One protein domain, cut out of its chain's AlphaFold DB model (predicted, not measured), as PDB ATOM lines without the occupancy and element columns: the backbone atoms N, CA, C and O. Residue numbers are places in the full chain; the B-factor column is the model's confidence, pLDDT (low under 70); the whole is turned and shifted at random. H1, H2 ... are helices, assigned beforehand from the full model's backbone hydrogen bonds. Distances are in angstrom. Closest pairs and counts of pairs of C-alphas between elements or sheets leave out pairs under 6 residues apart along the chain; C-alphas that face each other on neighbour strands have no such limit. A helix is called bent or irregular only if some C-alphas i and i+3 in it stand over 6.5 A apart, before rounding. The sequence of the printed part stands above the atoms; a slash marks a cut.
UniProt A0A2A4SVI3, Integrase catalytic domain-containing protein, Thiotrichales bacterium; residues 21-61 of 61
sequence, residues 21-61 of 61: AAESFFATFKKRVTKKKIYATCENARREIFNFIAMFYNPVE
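AT A GLANCE: This is residues 21 to 61 of the 61 residues of the protein "Integrase catalytic domain-containing protein" of Thiotrichales bacterium (UniProt A0A2A4SVI3). Two helices, H1 and H2, fold back on each other through a loop of residues 35 to 41 and cross steeply instead of lying side by side. A short tail, residues 58 to 61, follows H2. The printed part has 41 residues, with H1 then H2 along it and no named strand, and is all helix. It is only just compact, close to loose, with a radius of gyration of the C-alphas of 10.7 A, and elongated, spanning 32 by 20 by 12 A.

IN THESE COORDINATES: H1, residues 21 to 34, begins at C-alpha 21 (-52.837, 1.650, 5.862) and measures 18.5 A. It is only just irregular: C-alphas 31 and 34 are 6.54 A apart. H2, residues 42 to 57, measures 20.7 A and ends at C-alpha 57 (-47.661, 7.225, -2.357). It is also only just irregular, with C-alphas 54 and 57 6.53 A apart.

HOW THE PARTS SIT: H1 and H2 touch, their closest C-alphas being those of Val 33 and Ile 49, 7.2 A apart. They run opposite ways at a steep tilt of 53 degrees. O i to N i+4 pairs are within hydrogen-bond range in 9 of 10 for H1 and 11 of 12 for H2.

THE WHOLE: The C-alphas farthest apart, of Ala 40 and Glu 61, are 33.0 A apart. The link is short and the printed part has no cut. Model confidence is under 70 at residues 60 to 61.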
ATOM      1  N   ALA A  21     -53.093   0.694   6.941       85.81
ATOM      2  CA  ALA A  21     -52.837   1.650   5.862       85.81
ATOM      3  C   ALA A  21     -52.051   2.875   6.361       85.81
ATOM      4  O   ALA A  21     -51.050   3.269   5.752       85.81
ATOM      5  N   ALA A  22     -52.450   3.436   7.506       89.38
ATOM      6  CA  ALA A  22     -51.761   4.560   8.130       89.38
ATOM      7  C   ALA A  22     -50.347   4.166   8.585       89.38
ATOM      8  O   ALA A  22     -49.382   4.882   8.306       89.38
ATOM      9  N   GLU A  23     -50.183   3.006   9.222       91.50
ATOM     10  CA  GLU A  23     -48.868   2.498   9.633       91.50
ATOM     11  C   GLU A  23     -47.932   2.307   8.441       91.50
ATOM     12  O   GLU A  23     -46.781   2.757   8.475       91.50
ATOM     13  N   SER A  24     -48.437   1.723   7.353       90.31
ATOM     14  CA  SER A  24     -47.678   1.523   6.115       90.31
ATOM     15  C   SER A  24     -47.273   2.854   5.468       90.31
ATOM     16  O   SER A  24     -46.120   3.014   5.036       90.31
ATOM     17  N   PHE A  25     -48.181   3.840   5.450       90.81
ATOM     18  CA  PHE A  25     -47.879   5.203   5.008       90.81
ATOM     19  C   PHE A  25     -46.737   5.801   5.830       90.81
ATOM     20  O   PHE A  25     -45.700   6.174   5.276       90.81
ATOM     21  N   PHE A  26     -46.884   5.853   7.157       90.69
ATOM     22  CA  PHE A  26     -45.914   6.515   8.027       90.69
ATOM     23  C   PHE A  26     -44.565   5.798   8.067       90.69
ATOM     24  O   PHE A  26     -43.528   6.458   8.195       90.69
ATOM     25  N   ALA A  27     -44.538   4.472   7.930       91.25
ATOM     26  CA  ALA A  27     -43.298   3.719   7.776       91.25
ATOM     27  C   ALA A  27     -42.534   4.160   6.515       91.25
ATOM     28  O   ALA A  27     -41.339   4.478   6.580       91.25
ATOM     29  N   THR A  28     -43.232   4.252   5.381       90.25
ATOM     30  CA  THR A  28     -42.643   4.650   4.094       90.25
ATOM     31  C   THR A  28     -42.235   6.123   4.088       90.25
ATOM     32  O   THR A  28     -41.115   6.456   3.687       90.25
ATOM     33  N   PHE A  29     -43.105   6.994   4.597       91.69
ATOM     34  CA  PHE A  29     -42.885   8.433   4.702       91.69
ATOM     35  C   PHE A  29     -41.646   8.755   5.544       91.69
ATOM     36  O   PHE A  29     -40.734   9.434   5.070       91.69
ATOM     37  N   LYS A  30     -41.538   8.186   6.753       89.00
ATOM     38  CA  LYS A  30     -40.379   8.419   7.633       89.00
ATOM     39  C   LYS A  30     -39.072   7.959   7.000       89.00
ATOM     40  O   LYS A  30     -38.058   8.644   7.122       89.00
ATOM     41  N   LYS A  31     -39.086   6.819   6.301       87.31
ATOM     42  CA  LYS A  31     -37.891   6.269   5.646       87.31
ATOM     43  C   LYS A  31     -37.370   7.166   4.523       87.31
ATOM     44  O   LYS A  31     -36.158   7.190   4.317       87.31
ATOM     45  N   ARG A  32     -38.258   7.859   3.802       81.19
ATOM     46  CA  ARG A  32     -37.919   8.555   2.549       81.19
ATOM     47  C   ARG A  32     -37.912  10.079   2.649       81.19
ATOM     48  O   ARG A  32     -37.053  10.696   2.035       81.19
ATOM     49  N   VAL A  33     -38.827  10.674   3.413       83.06
ATOM     50  CA  VAL A  33     -39.027  12.134   3.469       83.06
ATOM     51  C   VAL A  33     -38.371  12.755   4.701       83.06
ATOM     52  O   VAL A  33     -37.810  13.847   4.641       83.06
ATOM     53  N   THR A  34     -38.428  12.071   5.845       78.06
ATOM     54  CA  THR A  34     -37.965  12.637   7.126       78.06
ATOM     55  C   THR A  34     -36.560  12.177   7.518       78.06
ATOM     56  O   THR A  34     -35.870  12.852   8.283       78.06
ATOM     57  N   LYS A  35     -36.104  11.021   7.019       79.75
ATOM     58  CA  LYS A  35     -34.816  10.441   7.418       79.75
ATOM     59  C   LYS A  35     -33.651  11.358   7.024       79.75
ATOM     60  O   LYS A  35     -33.350  11.509   5.846       79.75
ATOM     61  N   LYS A  36     -32.950  11.887   8.036       77.69
ATOM     62  CA  LYS A  36     -31.738  12.725   7.911       77.69
ATOM     63  C   LYS A  36     -31.938  14.040   7.140       77.69
ATOM     64  O   LYS A  36     -30.981  14.556   6.569       77.69
ATOM     65  N   LYS A  37     -33.154  14.596   7.135       82.19
ATOM     66  CA  LYS A  37     -33.449  15.846   6.428       82.19
ATOM     67  C   LYS A  37     -33.891  16.937   7.393       82.19
ATOM     68  O   LYS A  37     -34.853  16.761   8.133       82.19
ATOM     69  N   ILE A  38     -33.180  18.061   7.368       87.25
ATOM     70  CA  ILE A  38     -33.548  19.285   8.083       87.25
ATOM     71  C   ILE A  38     -34.000  20.285   7.025       87.25
ATOM     72  O   ILE A  38     -33.248  20.606   6.105       87.25
ATOM     73  N   TYR A  39     -35.243  20.741   7.125       88.88
ATOM     74  CA  TYR A  39     -35.795  21.719   6.195       88.88
ATOM     75  C   TYR A  39     -35.487  23.128   6.686       88.88
ATOM     76  O   TYR A  39     -35.732  23.447   7.845       88.88
ATOM     77  N   ALA A  40     -34.996  23.980   5.786       91.31
ATOM     78  CA  ALA A  40     -34.736  25.382   6.100       91.31
ATOM     79  C   ALA A  40     -36.027  26.180   6.365       91.31
ATOM     80  O   ALA A  40     -36.012  27.146   7.120       91.31
ATOM     81  N   THR A  41     -37.148  25.779   5.752       94.25
ATOM     82  CA  THR A  41     -38.450  26.443   5.896       94.25
ATOM     83  C   THR A  41     -39.588  25.424   5.953       94.25
ATOM     84  O   THR A  41     -39.497  24.328   5.391       94.25
ATOM     85  N   CYS A  42     -40.695  25.803   6.596       92.31
ATOM     86  CA  CYS A  42     -41.909  24.981   6.633       92.31
ATOM     87  C   CYS A  42     -42.510  24.761   5.236       92.31
ATOM     88  O   CYS A  42     -43.051  23.693   4.964       92.31
ATOM     89  N   GLU A  43     -42.404  25.744   4.339       95.00
ATOM     90  CA  GLU A  43     -42.909  25.628   2.966       95.00
ATOM     91  C   GLU A  43     -42.172  24.554   2.168       95.00
ATOM     92  O   GLU A  43     -42.805  23.759   1.473       95.00
ATOM     93  N   ASN A  44     -40.849  24.453   2.338       91.50
ATOM     94  CA  ASN A  44     -40.059  23.401   1.704       91.50
ATOM     95  C   ASN A  44     -40.488  22.009   2.182       91.50
ATOM     96  O   ASN A  44     -40.638  21.104   1.361       91.50
ATOM     97  N   ALA A  45     -40.748  21.854   3.484       91.38
ATOM     98  CA  ALA A  45     -41.281  20.608   4.029       91.38
ATOM     99  C   ALA A  45     -42.675  20.296   3.460       91.38
ATOM    100  O   ALA A  45     -42.911  19.185   2.990       91.38
ATOM    101  N   ARG A  46     -43.588  21.277   3.434       92.56
ATOM    102  CA  ARG A  46     -44.948  21.100   2.892       92.56
ATOM    103  C   ARG A  46     -44.939  20.675   1.427       92.56
ATOM    104  O   ARG A  46     -45.647  19.735   1.077       92.56
ATOM    105  N   ARG A  47     -44.129  21.329   0.588       92.50
ATOM    106  CA  ARG A  47     -44.020  20.997  -0.839       92.50
ATOM    107  C   ARG A  47     -43.536  19.567  -1.045       92.50
ATOM    108  O   ARG A  47     -44.074  18.854  -1.884       92.50
ATOM    109  N   GLU A  48     -42.548  19.139  -0.268       90.81
ATOM    110  CA  GLU A  48     -42.016  17.783  -0.370       90.81
ATOM    111  C   GLU A  48     -43.004  16.720   0.112       90.81
ATOM    112  O   GLU A  48     -43.163  15.694  -0.546       90.81
ATOM    113  N   ILE A  49     -43.712  16.983   1.215       91.25
ATOM    114  CA  ILE A  49     -44.786  16.113   1.710       91.25
ATOM    115  C   ILE A  49     -45.875  15.964   0.649       91.25
ATOM    116  O   ILE A  49     -46.277  14.845   0.342       91.25
ATOM    117  N   PHE A  50     -46.320  17.077   0.061       91.38
ATOM    118  CA  PHE A  50     -47.336  17.058  -0.987       91.38
ATOM    119  C   PHE A  50     -46.872  16.253  -2.202       91.38
ATOM    120  O   PHE A  50     -47.591  15.374  -2.667       91.38
ATOM    121  N   ASN A  51     -45.643  16.489  -2.665       89.94
ATOM    122  CA  ASN A  51     -45.062  15.749  -3.781       89.94
ATOM    123  C   ASN A  51     -44.955  14.245  -3.485       89.94
ATOM    124  O   ASN A  51     -45.278  13.420  -4.334       89.94
ATOM    125  N   PHE A  52     -44.536  13.877  -2.271       90.69
ATOM    126  CA  PHE A  52     -44.486  12.483  -1.840       90.69
ATOM    127  C   PHE A  52     -45.874  11.830  -1.871       90.69
ATOM    128  O   PHE A  52     -46.008  10.713  -2.359       90.69
ATOM    129  N   ILE A  53     -46.909  12.517  -1.382       90.06
ATOM    130  CA  ILE A  53     -48.274  11.981  -1.391       90.06
ATOM    131  C   ILE A  53     -48.784  11.839  -2.834       90.06
ATOM    132  O   ILE A  53     -49.208  10.752  -3.212       90.06
ATOM    133  N   ALA A  54     -48.690  12.902  -3.637       87.62
ATOM    134  CA  ALA A  54     -49.307  12.983  -4.962       87.62
ATOM    135  C   ALA A  54     -48.593  12.162  -6.048       87.62
ATOM    136  O   ALA A  54     -49.242  11.650  -6.952       87.62
ATOM    137  N   MET A  55     -47.263  12.058  -5.995       84.31
ATOM    138  CA  MET A  55     -46.487  11.406  -7.059       84.31
ATOM    139  C   MET A  55     -45.932  10.040  -6.669       84.31
ATOM    140  O   MET A  55     -45.549   9.276  -7.549       84.31
ATOM    141  N   PHE A  56     -45.817   9.742  -5.373       83.25
ATOM    142  CA  PHE A  56     -45.127   8.535  -4.918       83.25
ATOM    143  C   PHE A  56     -46.023   7.578  -4.132       83.25
ATOM    144  O   PHE A  56     -45.966   6.374  -4.367       83.25
ATOM    145  N   TYR A  57     -46.814   8.082  -3.185       85.00
ATOM    146  CA  TYR A  57     -47.661   7.225  -2.357       85.00
ATOM    147  C   TYR A  57     -48.991   6.891  -3.036       85.00
ATOM    148  O   TYR A  57     -49.413   5.742  -2.998       85.00
ATOM    149  N   ASN A  58     -49.613   7.880  -3.680       83.81
ATOM    150  CA  ASN A  58     -50.849   7.713  -4.434       83.81
ATOM    151  C   ASN A  58     -50.692   8.304  -5.848       83.81
ATOM    152  O   ASN A  58     -51.364   9.296  -6.157       83.81
ATOM    153  N   PRO A  59     -49.761   7.776  -6.675       76.25
ATOM    154  CA  PRO A  59     -49.655   8.193  -8.067       76.25
ATOM    155  C   PRO A  59     -51.005   7.929  -8.730       76.25
ATOM    156  O   PRO A  59     -51.557   6.845  -8.586       76.25
ATOM    157  N   VAL A  60     -51.560   8.958  -9.362       69.31
ATOM    158  CA  VAL A  60     -52.891   8.931  -9.980       69.31
ATOM    159  C   VAL A  60     -53.026   7.700 -10.891       69.31
ATOM    160  O   VAL A  60     -52.185   7.518 -11.772       69.31
ATOM    161  N   GLU A  61     -54.055   6.877 -10.650       52.34
ATOM    162  CA  GLU A  61     -54.613   5.924 -11.625       52.34
ATOM    163  C   GLU A  61     -55.554   6.646 -12.597       52.34
ATOM    164  O   GLU A  61     -56.310   7.534 -12.132       52.34
TER     165      GLU A  61